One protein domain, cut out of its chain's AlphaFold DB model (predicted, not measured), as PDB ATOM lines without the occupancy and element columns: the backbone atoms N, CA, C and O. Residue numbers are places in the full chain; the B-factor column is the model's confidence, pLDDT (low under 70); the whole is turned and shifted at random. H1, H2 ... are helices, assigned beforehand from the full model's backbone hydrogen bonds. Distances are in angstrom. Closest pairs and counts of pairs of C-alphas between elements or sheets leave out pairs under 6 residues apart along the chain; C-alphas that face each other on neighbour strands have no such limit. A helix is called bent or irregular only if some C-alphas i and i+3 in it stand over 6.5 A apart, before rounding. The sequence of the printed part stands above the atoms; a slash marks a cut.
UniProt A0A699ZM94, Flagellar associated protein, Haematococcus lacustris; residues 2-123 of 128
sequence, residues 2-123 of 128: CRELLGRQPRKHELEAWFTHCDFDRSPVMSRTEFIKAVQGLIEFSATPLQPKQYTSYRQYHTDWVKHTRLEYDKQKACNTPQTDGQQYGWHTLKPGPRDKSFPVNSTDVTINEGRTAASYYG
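Overview. This is residues 2 to 123 of the 128 residues of the protein "Flagellar associated protein" of Haematococcus lacustris (UniProt A0A699ZM94). A small, loose cluster of helices has two extensions: a wide loop with H4 at its far end, of which residues 62 to 68 stick out free, and a long tail, of which residues 101 to 123, with H7 and H8, stick out free. In the cluster the end of H2 meets the longest helix, H3, at a steep angle, with H1 near H2 and the short H5 near H3; H6 lies apart from the other helices. The printed part has 122 residues, with eight named helices, H1 to H8 in order along the chain, and no named strand; the class is all helix, with 61 residues in named elements. The whole is extended, with a radius of gyration of the C-alphas of 22.4 A, and flat, spanning 72 by 50 by 23 A.

Along the chain. The longest helix, H3, is residues 32 to 47, 22.2 A from C-alpha 32 at (-28.198, -13.681, -50.156) to C-alpha 47 at (-41.395, -31.318, -47.272). Before it come H1, residues 2 to 6, and H2, residues 12 to 21, 14.5 A long. After it come H4, residues 58 to 66, 12.2 A long; H5, residues 75 to 78; and H6, residues 85 to 90, 9.3 A long. H7, residues 109 to 114, is only just irregular: C-alphas 111 and 114 are 6.8 A apart. H8, residues 118 to 122, ends at C-alpha 122, (-39.677, 14.049, -1.341).

Arrangement. H3 touches H2 with residues 38 to 42 alone, at a steep tilt of 52 degrees, opposite ways; their closest C-alphas, those of His 21 and Ala 38, are 5.3 A apart. H3 and H5 are close but not clearly touching, the closest C-alphas being those of Phe 45 and Lys 77 at 6.1 A. H1 and H2 are close but not clearly touching, with C-alphas of Cys 2 and Leu 15 at 8.0 A. H2 and H5 are only just apart, at 8.1 A, and so are H5 and H6, at 8.1 A. H4, H7 and H8 touch no helix. In H1, H2, H3, H4 and H8 every O i to N i+4 pair is within hydrogen-bond range; in H6 and H7 it is 1 of 2 each, and H5 is too short for such a pair, its one O i to N i+3 pair being within range.

Size, cuts and confidence. The C-alphas of Gly 7 and Tyr 122, the two farthest apart, are 74.4 A from each other. Without the stretches that stand free, the body of 92 residues spans 49 by 34 by 23 A. The printed part has no cut. The link from H6 to H7, residues 91 to 108, is long; those from H1 to H2 and from H7 to H8 are tight. The mean pLDDT of the printed part is 88.5, and residue 123 alone is under 70.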
ATOM      1  N   CYS A   2     -39.088 -16.459 -59.485       79.75
ATOM      2  CA  CYS A   2     -39.898 -17.673 -59.214       79.75
ATOM      3  C   CYS A   2     -40.315 -18.437 -60.497       79.75
ATOM      4  O   CYS A   2     -40.145 -19.649 -60.592       79.75
ATOM      5  N   ARG A   3     -40.747 -17.712 -61.541       85.62
ATOM      6  CA  ARG A   3     -41.049 -18.278 -62.873       85.62
ATOM      7  C   ARG A   3     -39.849 -18.969 -63.538       85.62
ATOM      8  O   ARG A   3     -40.029 -19.966 -64.227       85.62
ATOM      9  N   GLU A   4     -38.643 -18.438 -63.350       87.44
ATOM     10  CA  GLU A   4     -37.413 -19.006 -63.924       87.44
ATOM     11  C   GLU A   4     -36.986 -20.260 -63.159       87.44
ATOM     12  O   GLU A   4     -36.620 -21.248 -63.782       87.44
ATOM     13  N   LEU A   5     -37.115 -20.250 -61.827       86.31
ATOM     14  CA  LEU A   5     -36.821 -21.405 -60.974       86.31
ATOM     15  C   LEU A   5     -37.735 -22.597 -61.276       86.31
ATOM     16  O   LEU A   5     -37.288 -23.738 -61.261       86.31
ATOM     17  N   LEU A   6     -39.012 -22.337 -61.560       88.44
ATOM     18  CA  LEU A   6     -39.985 -23.384 -61.874       88.44
ATOM     19  C   LEU A   6     -39.953 -23.825 -63.344       88.44
ATOM     20  O   LEU A   6     -40.567 -24.835 -63.680       88.44
ATOM     21  N   GLY A   7     -39.328 -23.052 -64.241       92.38
ATOM     22  CA  GLY A   7     -39.367 -23.286 -65.692       92.38
ATOM     23  C   GLY A   7     -40.767 -23.180 -66.320       92.38
ATOM     24  O   GLY A   7     -40.947 -23.463 -67.502       92.38
ATOM     25  N   ARG A   8     -41.777 -22.769 -65.543       93.50
ATOM     26  CA  ARG A   8     -43.181 -22.625 -65.950       93.50
ATOM     27  C   ARG A   8     -43.843 -21.465 -65.220       93.50
ATOM     28  O   ARG A   8     -43.286 -20.905 -64.278       93.50
ATOM     29  N   GLN A   9     -45.066 -21.125 -65.628       92.62
ATOM     30  CA  GLN A   9     -45.855 -20.148 -64.883       92.62
ATOM     31  C   GLN A   9     -46.190 -20.680 -63.476       92.62
ATOM     32  O   GLN A   9     -46.672 -21.819 -63.357       92.62
ATOM     33  N   PRO A  10     -45.925 -19.892 -62.419       93.00
ATOM     34  CA  PRO A  10     -46.272 -20.264 -61.059       93.00
ATOM     35  C   PRO A  10     -47.788 -20.170 -60.859       93.00
ATOM     36  O   PRO A  10     -48.454 -19.269 -61.372       93.00
ATOM     37  N   ARG A  11     -48.346 -21.124 -60.116       93.31
ATOM     38  CA  ARG A  11     -49.760 -21.131 -59.729       93.31
ATOM     39  C   ARG A  11     -49.977 -20.205 -58.533       93.31
ATOM     40  O   ARG A  11     -49.046 -19.903 -57.792       93.31
ATOM     41  N   LYS A  12     -51.232 -19.808 -58.302       91.88
ATOM     42  CA  LYS A  12     -51.607 -18.892 -57.212       91.88
ATOM     43  C   LYS A  12     -51.070 -19.334 -55.840       91.88
ATOM     44  O   LYS A  12     -50.374 -18.561 -55.201       91.88
ATOM     45  N   HIS A  13     -51.302 -20.585 -55.443       90.25
ATOM     46  CA  HIS A  13     -50.837 -21.108 -54.151       90.25
ATOM     47  C   HIS A  13     -49.305 -21.179 -54.033       90.25
ATOM     48  O   HIS A  13     -48.766 -21.060 -52.938       90.25
ATOM     49  N   GLU A  14     -48.592 -21.361 -55.148       91.69
ATOM     50  CA  GLU A  14     -47.123 -21.380 -55.166       91.69
ATOM     51  C   GLU A  14     -46.568 -19.971 -54.952       91.69
ATOM     52  O   GLU A  14     -45.615 -19.788 -54.200       91.69
ATOM     53  N   LEU A  15     -47.202 -18.968 -55.569       92.00
ATOM     54  CA  LEU A  15     -46.878 -17.561 -55.341       92.00
ATOM     55  C   LEU A  15     -47.204 -17.127 -53.912       92.00
ATOM     56  O   LEU A  15     -46.400 -16.446 -53.289       92.00
ATOM     57  N   GLU A  16     -48.352 -17.535 -53.375       91.50
ATOM     58  CA  GLU A  16     -48.745 -17.219 -51.998       91.50
ATOM     59  C   GLU A  16     -47.756 -17.808 -50.985       91.50
ATOM     60  O   GLU A  16     -47.294 -17.095 -50.094       91.50
ATOM     61  N   ALA A  17     -47.351 -19.070 -51.161       91.38
ATOM     62  CA  ALA A  17     -46.323 -19.685 -50.325       91.38
ATOM     63  C   ALA A  17     -44.971 -18.964 -50.464       91.38
ATOM     64  O   ALA A  17     -44.306 -18.700 -49.460       91.38
ATOM     65  N   TRP A  18     -44.593 -18.592 -51.692       91.31
ATOM     66  CA  TRP A  18     -43.365 -17.848 -51.969       91.31
ATOM     67  C   TRP A  18     -43.336 -16.492 -51.256       91.31
ATOM     68  O   TRP A  18     -42.374 -16.198 -50.550       91.31
ATOM     69  N   PHE A  19     -44.396 -15.689 -51.385       90.62
ATOM     70  CA  PHE A  19     -44.508 -14.374 -50.742       90.62
ATOM     71  C   PHE A  19     -44.711 -14.451 -49.226       90.62
ATOM     72  O   PHE A  19     -44.398 -13.503 -48.511       90.62
ATOM     73  N   THR A  20     -45.214 -15.572 -48.708       91.69
ATOM     74  CA  THR A  20     -45.299 -15.780 -47.257       91.69
ATOM     75  C   THR A  20     -43.909 -15.969 -46.646       91.69
ATOM     76  O   THR A  20     -43.649 -15.441 -45.569       91.69
ATOM     77  N   HIS A  21     -42.997 -16.663 -47.335       90.75
ATOM     78  CA  HIS A  21     -41.664 -16.983 -46.807       90.75
ATOM     79  C   HIS A  21     -40.582 -15.967 -47.189       90.75
ATOM     80  O   HIS A  21     -39.682 -15.704 -46.393       90.75
ATOM     81  N   CYS A  22     -40.642 -15.400 -48.396       89.62
ATOM     82  CA  CYS A  22     -39.702 -14.378 -48.854       89.62
ATOM     83  C   CYS A  22     -40.212 -12.981 -48.492       89.62
ATOM     84  O   CYS A  22     -41.394 -12.688 -48.676       89.62
ATOM     85  N   ASP A  23     -39.327 -12.095 -48.033       86.50
ATOM     86  CA  ASP A  23     -39.710 -10.699 -47.839       86.50
ATOM     87  C   ASP A  23     -39.812  -9.957 -49.176       86.50
ATOM     88  O   ASP A  23     -38.953 -10.084 -50.047       86.50
ATOM     89  N   PHE A  24     -40.899  -9.204 -49.332       84.94
ATOM     90  CA  PHE A  24     -41.232  -8.430 -50.524       84.94
ATOM     91  C   PHE A  24     -41.647  -6.984 -50.202       84.94
ATOM     92  O   PHE A  24     -41.829  -6.201 -51.128       84.94
ATOM     93  N   ASP A  25     -41.784  -6.621 -48.919       82.81
ATOM     94  CA  ASP A  25     -42.410  -5.350 -48.516       82.81
ATOM     95  C   ASP A  25     -41.411  -4.298 -48.033       82.81
ATOM     96  O   ASP A  25     -41.619  -3.104 -48.232       82.81
ATOM     97  N   ARG A  26     -40.350  -4.717 -47.332       79.94
ATOM     98  CA  ARG A  26     -39.548  -3.795 -46.508       79.94
ATOM     99  C   ARG A  26     -38.334  -3.210 -47.219       79.94
ATOM    100  O   ARG A  26     -37.928  -2.098 -46.907       79.94
ATOM    101  N   SER A  27     -37.747  -3.945 -48.160       80.31
ATOM    102  CA  SER A  27     -36.562  -3.510 -48.900       80.31
ATOM    103  C   SER A  27     -36.611  -4.013 -50.344       80.31
ATOM    104  O   SER A  27     -36.922  -5.185 -50.565       80.31
ATOM    105  N   PRO A  28     -36.247  -3.179 -51.336       81.19
ATOM    106  CA  PRO A  28     -36.082  -3.620 -52.719       81.19
ATOM    107  C   PRO A  28     -34.793  -4.435 -52.930       81.19
ATOM    108  O   PRO A  28     -34.623  -5.062 -53.974       81.19
ATOM    109  N   VAL A  29     -33.873  -4.422 -51.958       82.88
ATOM    110  CA  VAL A  29     -32.622  -5.188 -51.979       82.88
ATOM    111  C   VAL A  29     -32.731  -6.339 -50.988       82.88
ATOM    112  O   VAL A  29     -32.964  -6.115 -49.802       82.88
ATOM    113  N   MET A  30     -32.517  -7.561 -51.475       82.75
ATOM    114  CA  MET A  30     -32.530  -8.776 -50.664       82.75
ATOM    115  C   MET A  30     -31.112  -9.322 -50.513       82.75
ATOM    116  O   MET A  30     -30.418  -9.565 -51.505       82.75
ATOM    117  N   SER A  31     -30.681  -9.555 -49.273       86.56
ATOM    118  CA  SER A  31     -29.401 -10.214 -49.020       86.56
ATOM    119  C   SER A  31     -29.459 -11.691 -49.419       86.56
ATOM    120  O   SER A  31     -30.455 -12.383 -49.200       86.56
ATOM    121  N   ARG A  32     -28.336 -12.236 -49.906       88.75
ATOM    122  CA  ARG A  32     -28.198 -13.681 -50.156       88.75
ATOM    123  C   ARG A  32     -28.495 -14.513 -48.903       88.75
ATOM    124  O   ARG A  32     -29.062 -15.595 -49.012       88.75
ATOM    125  N   THR A  33     -28.114 -14.032 -47.719       89.62
ATOM    126  CA  THR A  33     -28.331 -14.763 -46.460       89.62
ATOM    127  C   THR A  33     -29.799 -14.781 -46.039       89.62
ATOM    128  O   THR A  33     -30.262 -15.794 -45.521       89.62
ATOM    129  N   GLU A  34     -30.537 -13.698 -46.285       87.75
ATOM    130  CA  GLU A  34     -31.987 -13.619 -46.058       87.75
ATOM    131  C   GLU A  34     -32.723 -14.554 -47.011       87.75
ATOM    132  O   GLU A  34     -33.548 -15.355 -46.577       87.75
ATOM    133  N   PHE A  35     -32.337 -14.533 -48.289       89.38
ATOM    134  CA  PHE A  35     -32.907 -15.411 -49.301       89.38
ATOM    135  C   PHE A  35     -32.712 -16.893 -48.967       89.38
ATOM    136  O   PHE A  35     -33.664 -17.664 -49.017       89.38
ATOM    137  N   ILE A  36     -31.500 -17.304 -48.572       91.88
ATOM    138  CA  ILE A  36     -31.229 -18.699 -48.190       91.88
ATOM    139  C   ILE A  36     -32.112 -19.126 -47.011       91.88
ATOM    140  O   ILE A  36     -32.680 -20.213 -47.053       91.88
ATOM    141  N   LYS A  37     -32.273 -18.273 -45.990       91.69
ATOM    142  CA  LYS A  37     -33.140 -18.569 -44.838       91.69
ATOM    143  C   LYS A  37     -34.610 -18.700 -45.234       91.69
ATOM    144  O   LYS A  37     -35.276 -19.628 -44.788       91.69
ATOM    145  N   ALA A  38     -35.103 -17.799 -46.082       90.50
ATOM    146  CA  ALA A  38     -36.470 -17.855 -46.594       90.50
ATOM    147  C   ALA A  38     -36.722 -19.147 -47.389       90.50
ATOM    148  O   ALA A  38     -37.722 -19.831 -47.174       90.50
ATOM    149  N   VAL A  39     -35.782 -19.522 -48.262       91.38
ATOM    150  CA  VAL A  39     -35.866 -20.751 -49.061       91.38
ATOM    151  C   VAL A  39     -35.783 -22.001 -48.185       91.38
ATOM    152  O   VAL A  39     -36.529 -22.941 -48.427       91.38
ATOM    153  N   GLN A  40     -34.936 -22.021 -47.152       92.44
ATOM    154  CA  GLN A  40     -34.893 -23.127 -46.187       92.44
ATOM    155  C   GLN A  40     -36.248 -23.324 -45.500       92.44
ATOM    156  O   GLN A  40     -36.759 -24.440 -45.489       92.44
ATOM    157  N   GLY A  41     -36.879 -22.241 -45.031       89.94
ATOM    158  CA  GLY A  41     -38.226 -22.307 -44.458       89.94
ATOM    159  C   GLY A  41     -39.275 -22.817 -45.453       89.94
ATOM    160  O   GLY A  41     -40.107 -23.649 -45.099       89.94
ATOM    161  N   LEU A  42     -39.199 -22.384 -46.715       91.19
ATOM    162  CA  LEU A  42     -40.098 -22.855 -47.774       91.19
ATOM    163  C   LEU A  42     -39.903 -24.351 -48.081       91.19
ATOM    164  O   LEU A  42     -40.881 -25.067 -48.292       91.19
ATOM    165  N   ILE A  43     -38.654 -24.832 -48.092       92.62
ATOM    166  CA  ILE A  43     -38.333 -26.253 -48.278       92.62
ATOM    167  C   ILE A  43     -38.929 -27.070 -47.131       92.62
ATOM    168  O   ILE A  43     -39.628 -28.046 -47.397       92.62
ATOM    169  N   GLU A  44     -38.721 -26.651 -45.881       91.44
ATOM    170  CA  GLU A  44     -39.286 -27.316 -44.700       91.44
ATOM    171  C   GLU A  44     -40.818 -27.379 -44.750       91.44
ATOM    172  O   GLU A  44     -41.395 -28.447 -44.537       91.44
ATOM    173  N   PHE A  45     -41.468 -26.265 -45.104       90.50
ATOM    174  CA  PHE A  45     -42.917 -26.189 -45.289       90.50
ATOM    175  C   PHE A  45     -43.418 -27.164 -46.364       90.50
ATOM    176  O   PHE A  45     -44.420 -27.849 -46.169       90.50
ATOM    177  N   SER A  46     -42.708 -27.256 -47.492       90.31
ATOM    178  CA  SER A  46     -43.093 -28.139 -48.600       90.31
ATOM    179  C   SER A  46     -42.848 -29.625 -48.316       90.31
ATOM    180  O   SER A  46     -43.594 -30.472 -48.804       90.31
ATOM    181  N   ALA A  47     -41.811 -29.946 -47.537       91.88
ATOM    182  CA  ALA A  47     -41.395 -31.318 -47.272       91.88
ATOM    183  C   ALA A  47     -42.260 -31.999 -46.204       91.88
ATOM    184  O   ALA A  47     -42.550 -33.189 -46.323       91.88
ATOM    185  N   THR A  48     -42.687 -31.253 -45.179       86.44
ATOM    186  CA  THR A  48     -43.383 -31.817 -44.015       86.44
ATOM    187  C   THR A  48     -44.687 -31.064 -43.741       86.44
ATOM    188  O   THR A  48     -44.725 -30.190 -42.871       86.44
ATOM    189  N   PRO A  49     -45.782 -31.385 -44.455       80.44
ATOM    190  CA  PRO A  49     -47.065 -30.737 -44.221       80.44
ATOM    191  C   PRO A  49     -47.610 -31.126 -42.842       80.44
ATOM    192  O   PRO A  49     -47.876 -32.297 -42.558       80.44
ATOM    193  N   LEU A  50     -47.784 -30.133 -41.973       86.06
ATOM    194  CA  LEU A  50     -48.274 -30.342 -40.617       86.06
ATOM    195  C   LEU A  50     -49.806 -30.426 -40.600       86.06
ATOM    196  O   LEU A  50     -50.494 -29.570 -41.154       86.06
ATOM    197  N   GLN A  51     -50.358 -31.450 -39.941       86.81
ATOM    198  CA  GLN A  51     -51.808 -31.581 -39.800       86.81
ATOM    199  C   GLN A  51     -52.343 -30.610 -38.730       86.81
ATOM    200  O   GLN A  51     -51.939 -30.705 -37.573       86.81
ATOM    201  N   PRO A  52     -53.307 -29.725 -39.056       86.38
ATOM    202  CA  PRO A  52     -53.830 -28.740 -38.100       86.38
ATOM    203  C   PRO A  52     -54.744 -29.348 -37.018       86.38
ATOM    204  O   PRO A  52     -55.100 -28.685 -36.041       86.38
ATOM    205  N   LYS A  53     -55.158 -30.611 -37.176       88.94
ATOM    206  CA  LYS A  53     -56.036 -31.309 -36.230       88.94
ATOM    207  C   LYS A  53     -55.220 -31.904 -35.075       88.94
ATOM    208  O   LYS A  53     -54.776 -33.042 -35.162       88.94
ATOM    209  N   GLN A  54     -55.083 -31.157 -33.979       86.81
ATOM    210  CA  GLN A  54     -54.425 -31.638 -32.750       86.81
ATOM    211  C   GLN A  54     -55.357 -32.392 -31.794       86.81
ATOM    212  O   GLN A  54     -54.914 -33.266 -31.056       86.81
ATOM    213  N   TYR A  55     -56.653 -32.082 -31.813       91.62
ATOM    214  CA  TYR A  55     -57.622 -32.675 -30.897       91.62
ATOM    215  C   TYR A  55     -58.586 -33.607 -31.626       91.62
ATOM    216  O   TYR A  55     -59.119 -33.289 -32.692       91.62
ATOM    217  N   THR A  56     -58.847 -34.760 -31.016       93.12
ATOM    218  CA  THR A  56     -59.902 -35.698 -31.429       93.12
ATOM    219  C   THR A  56     -61.155 -35.577 -30.561       93.12
ATOM    220  O   THR A  56     -62.235 -35.959 -31.003       93.12
ATOM    221  N   SER A  57     -61.030 -35.005 -29.356       94.75
ATOM    222  CA  SER A  57     -62.113 -34.825 -28.387       94.75
ATOM    223  C   SER A  57     -62.295 -33.357 -28.008       94.75
ATOM    224  O   SER A  57     -61.356 -32.696 -27.558       94.75
ATOM    225  N   TYR A  58     -63.532 -32.865 -28.111       95.31
ATOM    226  CA  TYR A  58     -63.900 -31.509 -27.690       95.31
ATOM    227  C   TYR A  58     -63.671 -31.279 -26.189       95.31
ATOM    228  O   TYR A  58     -63.245 -30.202 -25.783       95.31
ATOM    229  N   ARG A  59     -63.891 -32.303 -25.351       96.88
ATOM    230  CA  ARG A  59     -63.698 -32.196 -23.896       96.88
ATOM    231  C   ARG A  59     -62.241 -31.897 -23.539       96.88
ATOM    232  O   ARG A  59     -61.981 -31.106 -22.633       96.88
ATOM    233  N   GLN A  60     -61.304 -32.523 -24.251       94.69
ATOM    234  CA  GLN A  60     -59.877 -32.292 -24.049       94.69
ATOM    235  C   GLN A  60     -59.482 -30.891 -24.517       94.69
ATOM    236  O   GLN A  60     -58.902 -30.145 -23.737       94.69
ATOM    237  N   TYR A  61     -59.915 -30.502 -25.721       95.31
ATOM    238  CA  TYR A  61     -59.729 -29.143 -26.232       95.31
ATOM    239  C   TYR A  61     -60.230 -28.076 -25.246       95.31
ATOM    240  O   TYR A  61     -59.511 -27.139 -24.921       95.31
ATOM    241  N   HIS A  62     -61.446 -28.242 -24.720       96.12
ATOM    242  CA  HIS A  62     -62.033 -27.289 -23.784       96.12
ATOM    243  C   HIS A  62     -61.252 -27.216 -22.464       96.12
ATOM    244  O   HIS A  62     -61.063 -26.137 -21.912       96.12
ATOM    245  N   THR A  63     -60.773 -28.354 -21.956       96.50
ATOM    246  CA  THR A  63     -59.961 -28.389 -20.728       96.50
ATOM    247  C   THR A  63     -58.651 -27.623 -20.908       96.50
ATOM    248  O   THR A  63     -58.258 -26.861 -20.028       96.50
ATOM    249  N   ASP A  64     -58.001 -27.798 -22.057       95.94
ATOM    250  CA  ASP A  64     -56.762 -27.103 -22.405       95.94
ATOM    251  C   ASP A  64     -56.995 -25.606 -22.630       95.94
ATOM    252  O   ASP A  64     -56.221 -24.779 -22.151       95.94
ATOM    253  N   TRP A  65     -58.111 -25.245 -23.267       96.31
ATOM    254  CA  TRP A  65     -58.512 -23.854 -23.461       96.31
ATOM    255  C   TRP A  65     -58.723 -23.115 -22.131       96.31
ATOM    256  O   TRP A  65     -58.180 -22.026 -21.951       96.31
ATOM    257  N   VAL A  66     -59.430 -23.727 -21.170       97.12
ATOM    258  CA  VAL A  66     -59.628 -23.160 -19.819       97.12
ATOM    259  C   VAL A  66     -58.299 -22.989 -19.075       97.12
ATOM    260  O   VAL A  66     -58.141 -22.058 -18.292       97.12
ATOM    261  N   LYS A  67     -57.320 -23.861 -19.338       97.25
ATOM    262  CA  LYS A  67     -55.967 -23.779 -18.767       97.25
ATOM    263  C   LYS A  67     -55.043 -22.810 -19.509       97.25
ATOM    264  O   LYS A  67     -53.874 -22.705 -19.149       97.25
ATOM    265  N   HIS A  68     -55.540 -22.118 -20.535       95.62
ATOM    266  CA  HIS A  68     -54.748 -21.267 -21.424       95.62
ATOM    267  C   HIS A  68     -53.596 -21.997 -22.136       95.62
ATOM    268  O   HIS A  68     -52.634 -21.364 -22.581       95.62
ATOM    269  N   THR A  69     -53.700 -23.317 -22.296       94.31
ATOM    270  CA  THR A  69     -52.767 -24.085 -23.119       94.31
ATOM    271  C   THR A  69     -52.977 -23.693 -24.580       94.31
ATOM    272  O   THR A  69     -54.089 -23.765 -25.108       94.31
ATOM    273  N   ARG A  70     -51.913 -23.231 -25.241       91.25
ATOM    274  CA  ARG A  70     -51.958 -22.824 -26.651       91.25
ATOM    275  C   ARG A  70     -51.679 -24.013 -27.563       91.25
ATOM    276  O   ARG A  70     -50.981 -24.944 -27.179       91.25
ATOM    277  N   LEU A  71     -52.199 -23.934 -28.786       89.19
ATOM    278  CA  LEU A  71     -51.818 -24.848 -29.859       89.19
ATOM    279  C   LEU A  71     -50.317 -24.698 -30.129       89.19
ATOM    280  O   LEU A  71     -49.816 -23.579 -30.218       89.19
ATOM    281  N   GLU A  72     -49.622 -25.824 -30.247       87.56
ATOM    282  CA  GLU A  72     -48.166 -25.849 -30.447       87.56
ATOM    283  C   GLU A  72     -47.770 -25.448 -31.872       87.56
ATOM    284  O   GLU A  72     -46.706 -24.870 -32.093       87.56
ATOM    285  N   TYR A  73     -48.625 -25.745 -32.853       87.69
ATOM    286  CA  TYR A  73     -48.302 -25.477 -34.245       87.69
ATOM    287  C   TYR A  73     -48.580 -24.036 -34.657       87.69
ATOM    288  O   TYR A  73     -49.537 -23.394 -34.217       87.69
ATOM    289  N   ASP A  74     -47.777 -23.576 -35.612       88.56
ATOM    290  CA  ASP A  74     -48.003 -22.313 -36.290       88.56
ATOM    291  C   ASP A  74     -48.965 -22.478 -37.471       88.56
ATOM    292  O   ASP A  74     -48.803 -23.361 -38.320       88.56
ATOM    293  N   LYS A  75     -49.950 -21.585 -37.563       89.00
ATOM    294  CA  LYS A  75     -50.933 -21.574 -38.650       89.00
ATOM    295  C   LYS A  75     -50.295 -21.300 -40.014       89.00
ATOM    296  O   LYS A  75     -50.759 -21.874 -40.995       89.00
ATOM    297  N   GLN A  76     -49.223 -20.504 -40.077       89.94
ATOM    298  CA  GLN A  76     -48.495 -20.242 -41.330       89.94
ATOM    299  C   GLN A  76     -47.787 -21.494 -41.866       89.94
ATOM    300  O   GLN A  76     -47.557 -21.605 -43.065       89.94
ATOM    301  N   LYS A  77     -47.468 -22.460 -40.990       88.06
ATOM    302  CA  LYS A  77     -46.847 -23.737 -41.378       88.06
ATOM    303  C   LYS A  77     -47.864 -24.823 -41.732       88.06
ATOM    304  O   LYS A  77     -47.528 -25.756 -42.451       88.06
ATOM    305  N   ALA A  78     -49.085 -24.731 -41.209       88.94
ATOM    306  CA  ALA A  78     -50.127 -25.740 -41.412       88.94
ATOM    307  C   ALA A  78     -51.079 -25.416 -42.576       88.94
ATOM    308  O   ALA A  78     -51.711 -26.314 -43.131       88.94
ATOM    309  N   CYS A  79     -51.225 -24.139 -42.934       90.12
ATOM    310  CA  CYS A  79     -52.154 -23.686 -43.965       90.12
ATOM    311  C   CYS A  79     -51.417 -22.934 -45.076       90.12
ATOM    312  O   CYS A  79     -50.408 -22.280 -44.844       90.12
ATOM    313  N   ASN A  80     -51.950 -23.009 -46.294       88.88
ATOM    314  CA  ASN A  80     -51.429 -22.276 -47.449       88.88
ATOM    315  C   ASN A  80     -51.762 -20.775 -47.397       88.88
ATOM    316  O   ASN A  80     -50.977 -19.954 -47.859       88.88
ATOM    317  N   THR A  81     -52.931 -20.427 -46.856       90.62
ATOM    318  CA  THR A  81     -53.470 -19.064 -46.793       90.62
ATOM    319  C   THR A  81     -54.211 -18.840 -45.474       90.62
ATOM    320  O   THR A  81     -54.710 -19.813 -44.892       90.62
ATOM    321  N   PRO A  82     -54.355 -17.583 -45.014       93.00
ATOM    322  CA  PRO A  82     -55.166 -17.285 -43.841       93.00
ATOM    323  C   PRO A  82     -56.623 -17.694 -44.086       93.00
ATOM    324  O   PRO A  82     -57.196 -17.411 -45.136       93.00
ATOM    325  N   GLN A  83     -57.227 -18.361 -43.104       92.31
ATOM    326  CA  GLN A  83     -58.629 -18.791 -43.168       92.31
ATOM    327  C   GLN A  83     -59.595 -17.758 -42.582       92.31
ATOM    328  O   GLN A  83     -60.794 -17.821 -42.831       92.31
ATOM    329  N   THR A  84     -59.085 -16.845 -41.755       93.62
ATOM    330  CA  THR A  84     -59.881 -15.824 -41.070       93.62
ATOM    331  C   THR A  84     -59.172 -14.478 -41.116       93.62
ATOM    332  O   THR A  84     -57.942 -14.428 -41.123       93.62
ATOM    333  N   ASP A  85     -59.932 -13.388 -41.043       92.25
ATOM    334  CA  ASP A  85     -59.390 -12.021 -41.064       92.25
ATOM    335  C   ASP A  85     -58.375 -11.793 -39.936       92.25
ATOM    336  O   ASP A  85     -57.313 -11.212 -40.136       92.25
ATOM    337  N   GLY A  86     -58.637 -12.360 -38.753       92.31
ATOM    338  CA  GLY A  86     -57.690 -12.335 -37.635       92.31
ATOM    339  C   GLY A  86     -56.327 -12.961 -37.966       92.31
ATOM    340  O   GLY A  86     -55.305 -12.500 -37.467       92.31
ATOM    341  N   GLN A  87     -56.291 -13.992 -38.820       92.25
ATOM    342  CA  GLN A  87     -55.036 -14.598 -39.279       92.25
ATOM    343  C   GLN A  87     -54.339 -13.721 -40.317       92.25
ATOM    344  O   GLN A  87     -53.113 -13.669 -40.321       92.25
ATOM    345  N   GLN A  88     -55.099 -13.008 -41.153       92.94
ATOM    346  CA  GLN A  88     -54.557 -12.144 -42.199       92.94
ATOM    347  C   GLN A  88     -53.646 -11.050 -41.626       92.94
ATOM    348  O   GLN A  88     -52.556 -10.839 -42.151       92.94
ATOM    349  N   TYR A  89     -54.026 -10.421 -40.508       90.38
ATOM    350  CA  TYR A  89     -53.208  -9.379 -39.866       90.38
ATOM    351  C   TYR A  89     -51.827  -9.874 -39.410       90.38
ATOM    352  O   TYR A  89     -50.858  -9.119 -39.432       90.38
ATOM    353  N   GLY A  90     -51.725 -11.140 -38.997       88.50
ATOM    354  CA  GLY A  90     -50.484 -11.740 -38.504       88.50
ATOM    355  C   GLY A  90     -49.733 -12.586 -39.530       88.50
ATOM    356  O   GLY A  90     -48.665 -13.099 -39.202       88.50
ATOM    357  N   TRP A  91     -50.261 -12.762 -40.744       92.56
ATOM    358  CA  TRP A  91     -49.818 -13.808 -41.677       92.56
ATOM    359  C   TRP A  91     -48.378 -13.654 -42.185       92.56
ATOM    360  O   TRP A  91     -47.741 -14.633 -42.543       92.56
ATOM    361  N   HIS A  92     -47.840 -12.434 -42.194       91.00
ATOM    362  CA  HIS A  92     -46.505 -12.135 -42.730       91.00
ATOM    363  C   HIS A  92     -45.481 -11.792 -41.639       91.00
ATOM    364  O   HIS A  92     -44.489 -11.114 -41.899       91.00
ATOM    365  N   THR A  93     -45.729 -12.215 -40.399       87.94
ATOM    366  CA  THR A  93     -44.890 -11.857 -39.242       87.94
ATOM    367  C   THR A  93     -43.652 -12.734 -39.068       87.94
ATOM    368  O   THR A  93     -42.682 -12.278 -38.471       87.94
ATOM    369  N   LEU A  94     -43.657 -13.964 -39.596       86.31
ATOM    370  CA  LEU A  94     -42.566 -14.929 -39.388       86.31
ATOM    371  C   LEU A  94     -41.479 -14.879 -40.462       86.31
ATOM    372  O   LEU A  94     -40.425 -15.494 -40.285       86.31
ATOM    373  N   LYS A  95     -41.719 -14.182 -41.580       86.88
ATOM    374  CA  LYS A  95     -40.722 -14.066 -42.646       86.88
ATOM    375  C   LYS A  95     -39.467 -13.358 -42.116       86.88
ATOM    376  O   LYS A  95     -39.589 -12.384 -41.366       86.88
ATOM    377  N   PRO A  96     -38.258 -13.826 -42.472       83.12
ATOM    378  CA  PRO A  96     -37.028 -13.176 -42.049       83.12
ATOM    379  C   PRO A  96     -36.992 -11.753 -42.619       83.12
ATOM    380  O   PRO A  96     -36.989 -11.571 -43.832       83.12
ATOM    381  N   GLY A  97     -37.001 -10.753 -41.737       75.50
ATOM    382  CA  GLY A  97     -36.965  -9.348 -42.134       75.50
ATOM    383  C   GLY A  97     -35.539  -8.820 -42.341       75.50
ATOM    384  O   GLY A  97     -34.593  -9.379 -41.769       75.50
ATOM    385  N   PRO A  98     -35.386  -7.722 -43.100       77.25
ATOM    386  CA  PRO A  98     -34.122  -7.025 -43.248       77.25
ATOM    387  C   PRO A  98     -33.640  -6.481 -41.903       77.25
ATOM    388  O   PRO A  98     -34.421  -6.161 -41.001       77.25
ATOM    389  N   ARG A  99     -32.319  -6.391 -41.759       71.69
ATOM    390  CA  ARG A  99     -31.689  -5.787 -40.581       71.69
ATOM    391  C   ARG A  99     -31.633  -4.273 -40.737       71.69
ATOM    392  O   ARG A  99     -30.634  -3.741 -41.215       71.69
ATOM    393  N   ASP A 100     -32.665  -3.596 -40.260       75.06
ATOM    394  CA  ASP A 100     -32.649  -2.141 -40.161       75.06
ATOM    395  C   ASP A 100     -31.981  -1.697 -38.859       75.06
ATOM    396  O   ASP A 100     -32.200  -2.270 -37.787       75.06
ATOM    397  N   LYS A 101     -31.147  -0.655 -38.938       79.88
ATOM    398  CA  LYS A 101     -30.658   0.020 -37.732       79.88
ATOM    399  C   LYS A 101     -31.832   0.763 -37.106       79.88
ATOM    400  O   LYS A 101     -32.314   1.740 -37.674       79.88
ATOM    401  N   SER A 102     -32.270   0.315 -35.936       82.56
ATOM    402  CA  SER A 102     -33.214   1.058 -35.110       82.56
ATOM    403  C   SER A 102     -32.461   1.938 -34.114       82.56
ATOM    404  O   SER A 102     -31.417   1.555 -33.582       82.56
ATOM    405  N   PHE A 103     -33.007   3.123 -33.851       89.44
ATOM    406  CA  PHE A 103     -32.533   4.033 -32.807       89.44
ATOM    407  C   PHE A 103     -33.621   4.169 -31.735       89.44
ATOM    408  O   PHE A 103     -34.281   5.207 -31.661       89.44
ATOM    409  N   PRO A 104     -33.900   3.103 -30.958       90.81
ATOM    410  CA  PRO A 104     -34.890   3.183 -29.899       90.81
ATOM    411  C   PRO A 104     -34.403   4.135 -28.805       90.81
ATOM    412  O   PRO A 104     -33.217   4.164 -28.465       90.81
ATOM    413  N   VAL A 105     -35.332   4.898 -28.232       91.62
ATOM    414  CA  VAL A 105     -35.056   5.663 -27.016       91.62
ATOM    415  C   VAL A 105     -34.982   4.666 -25.868       91.62
ATOM    416  O   VAL A 105     -35.996   4.108 -25.453       91.62
ATOM    417  N   ASN A 106     -33.770   4.424 -25.384       91.19
ATOM    418  CA  ASN A 106     -33.524   3.554 -24.245       91.19
ATOM    419  C   ASN A 106     -33.378   4.393 -22.977       91.19
ATOM    420  O   ASN A 106     -32.858   5.509 -23.015       91.19
ATOM    421  N   SER A 107     -33.800   3.832 -21.847       92.25
ATOM    422  CA  SER A 107     -33.481   4.393 -20.539       92.25
ATOM    423  C   SER A 107     -31.968   4.364 -20.315       92.25
ATOM    424  O   SER A 107     -31.331   3.326 -20.509       92.25
ATOM    425  N   THR A 108     -31.407   5.487 -19.889       91.75
ATOM    426  CA  THR A 108     -30.013   5.623 -19.458       91.75
ATOM    427  C   THR A 108     -29.910   5.604 -17.932       91.75
ATOM    428  O   THR A 108     -30.911   5.774 -17.233       91.75
ATOM    429  N   ASP A 109     -28.698   5.434 -17.414       88.88
ATOM    430  CA  ASP A 109     -28.319   5.640 -16.006       88.88
ATOM    431  C   ASP A 109     -28.973   6.874 -15.355       88.88
ATOM    432  O   ASP A 109     -29.560   6.765 -14.273       88.88
ATOM    433  N   VAL A 110     -28.983   8.010 -16.057       88.06
ATOM    434  CA  VAL A 110     -29.640   9.250 -15.617       88.06
ATOM    435  C   VAL A 110     -31.144   9.064 -15.453       88.06
ATOM    436  O   VAL A 110     -31.718   9.498 -14.462       88.06
ATOM    437  N   THR A 111     -31.810   8.402 -16.394       86.81
ATOM    438  CA  THR A 111     -33.263   8.189 -16.295       86.81
ATOM    439  C   THR A 111     -33.654   7.116 -15.281       86.81
ATOM    440  O   THR A 111     -34.786   7.129 -14.805       86.81
ATOM    441  N   ILE A 112     -32.743   6.193 -14.956       86.69
ATOM    442  CA  ILE A 112     -33.021   5.064 -14.065       86.69
ATOM    443  C   ILE A 112     -32.752   5.451 -12.606       86.69
ATOM    444  O   ILE A 112     -33.611   5.207 -11.764       86.69
ATOM    445  N   ASN A 113     -31.595   6.057 -12.303       80.00
ATOM    446  CA  ASN A 113     -31.143   6.245 -10.917       80.00
ATOM    447  C   ASN A 113     -30.527   7.620 -10.617       80.00
ATOM    448  O   ASN A 113     -30.766   8.164  -9.542       80.00
ATOM    449  N   GLU A 114     -29.695   8.168 -11.507       85.25
ATOM    450  CA  GLU A 114     -28.881   9.351 -11.165       85.25
ATOM    451  C   GLU A 114     -29.662  10.662 -11.288       85.25
ATOM    452  O   GLU A 114     -29.396  11.645 -10.588       85.25
ATOM    453  N   GLY A 115     -30.648  10.682 -12.184       84.88
ATOM    454  CA  GLY A 115     -31.534  11.809 -12.392       84.88
ATOM    455  C   GLY A 115     -32.386  12.044 -11.158       84.88
ATOM    456  O   GLY A 115     -33.148  11.183 -10.717       84.88
ATOM    457  N   ARG A 116     -32.292  13.253 -10.605       82.75
ATOM    458  CA  ARG A 116     -33.145  13.661  -9.492       82.75
ATOM    459  C   ARG A 116     -34.589  13.717  -9.965       82.75
ATOM    460  O   ARG A 116     -34.946  14.517 -10.826       82.75
ATOM    461  N   THR A 117     -35.422  12.886  -9.363       84.50
ATOM    462  CA  THR A 117     -36.870  12.889  -9.567       84.50
ATOM    463  C   THR A 117     -37.564  13.452  -8.334       84.50
ATOM    464  O   THR A 117     -37.013  13.426  -7.231       84.50
ATOM    465  N   ALA A 118     -38.800  13.927  -8.489       83.25
ATOM    466  CA  ALA A 118     -39.611  14.354  -7.349       83.25
ATOM    467  C   ALA A 118     -39.733  13.235  -6.293       83.25
ATOM    468  O   ALA A 118     -39.676  13.517  -5.102       83.25
ATOM    469  N   ALA A 119     -39.790  11.968  -6.721       81.25
ATOM    470  CA  ALA A 119     -39.783  10.809  -5.829       81.25
ATOM    471  C   ALA A 119     -38.480  10.687  -5.013       81.25
ATOM    472  O   ALA A 119     -38.536  10.425  -3.814       81.25
ATOM    473  N   SER A 120     -37.313  10.942  -5.622       79.31
ATOM    474  CA  SER A 120     -36.037  10.993  -4.883       79.31
ATOM    475  C   SER A 120     -35.937  12.191  -3.931       79.31
ATOM    476  O   SER A 120     -35.251  12.111  -2.918       79.31
ATOM    477  N   TYR A 121     -36.613  13.300  -4.251       77.25
ATOM    478  CA  TYR A 121     -36.533  14.542  -3.482       77.25
ATOM    479  C   TYR A 121     -37.453  14.532  -2.259       77.25
ATOM    480  O   TYR A 121     -37.032  14.905  -1.169       77.25
ATOM    481  N   TYR A 122     -38.696  14.082  -2.425       81.81
ATOM    482  CA  TYR A 122     -39.677  14.049  -1.341       81.81
ATOM    483  C   TYR A 122     -39.581  12.786  -0.472       81.81
ATOM    484  O   TYR A 122     -40.296  12.681   0.524       81.81
ATOM    485  N   GLY A 123     -38.711  11.832  -0.837       67.19
ATOM    486  CA  GLY A 123     -38.795  10.461  -0.346       67.19
ATOM    487  C   GLY A 123     -40.098   9.817  -0.826       67.19
ATOM    488  O   GLY A 123     -41.059  10.498  -1.183       67.19
TER     489      GLY A 123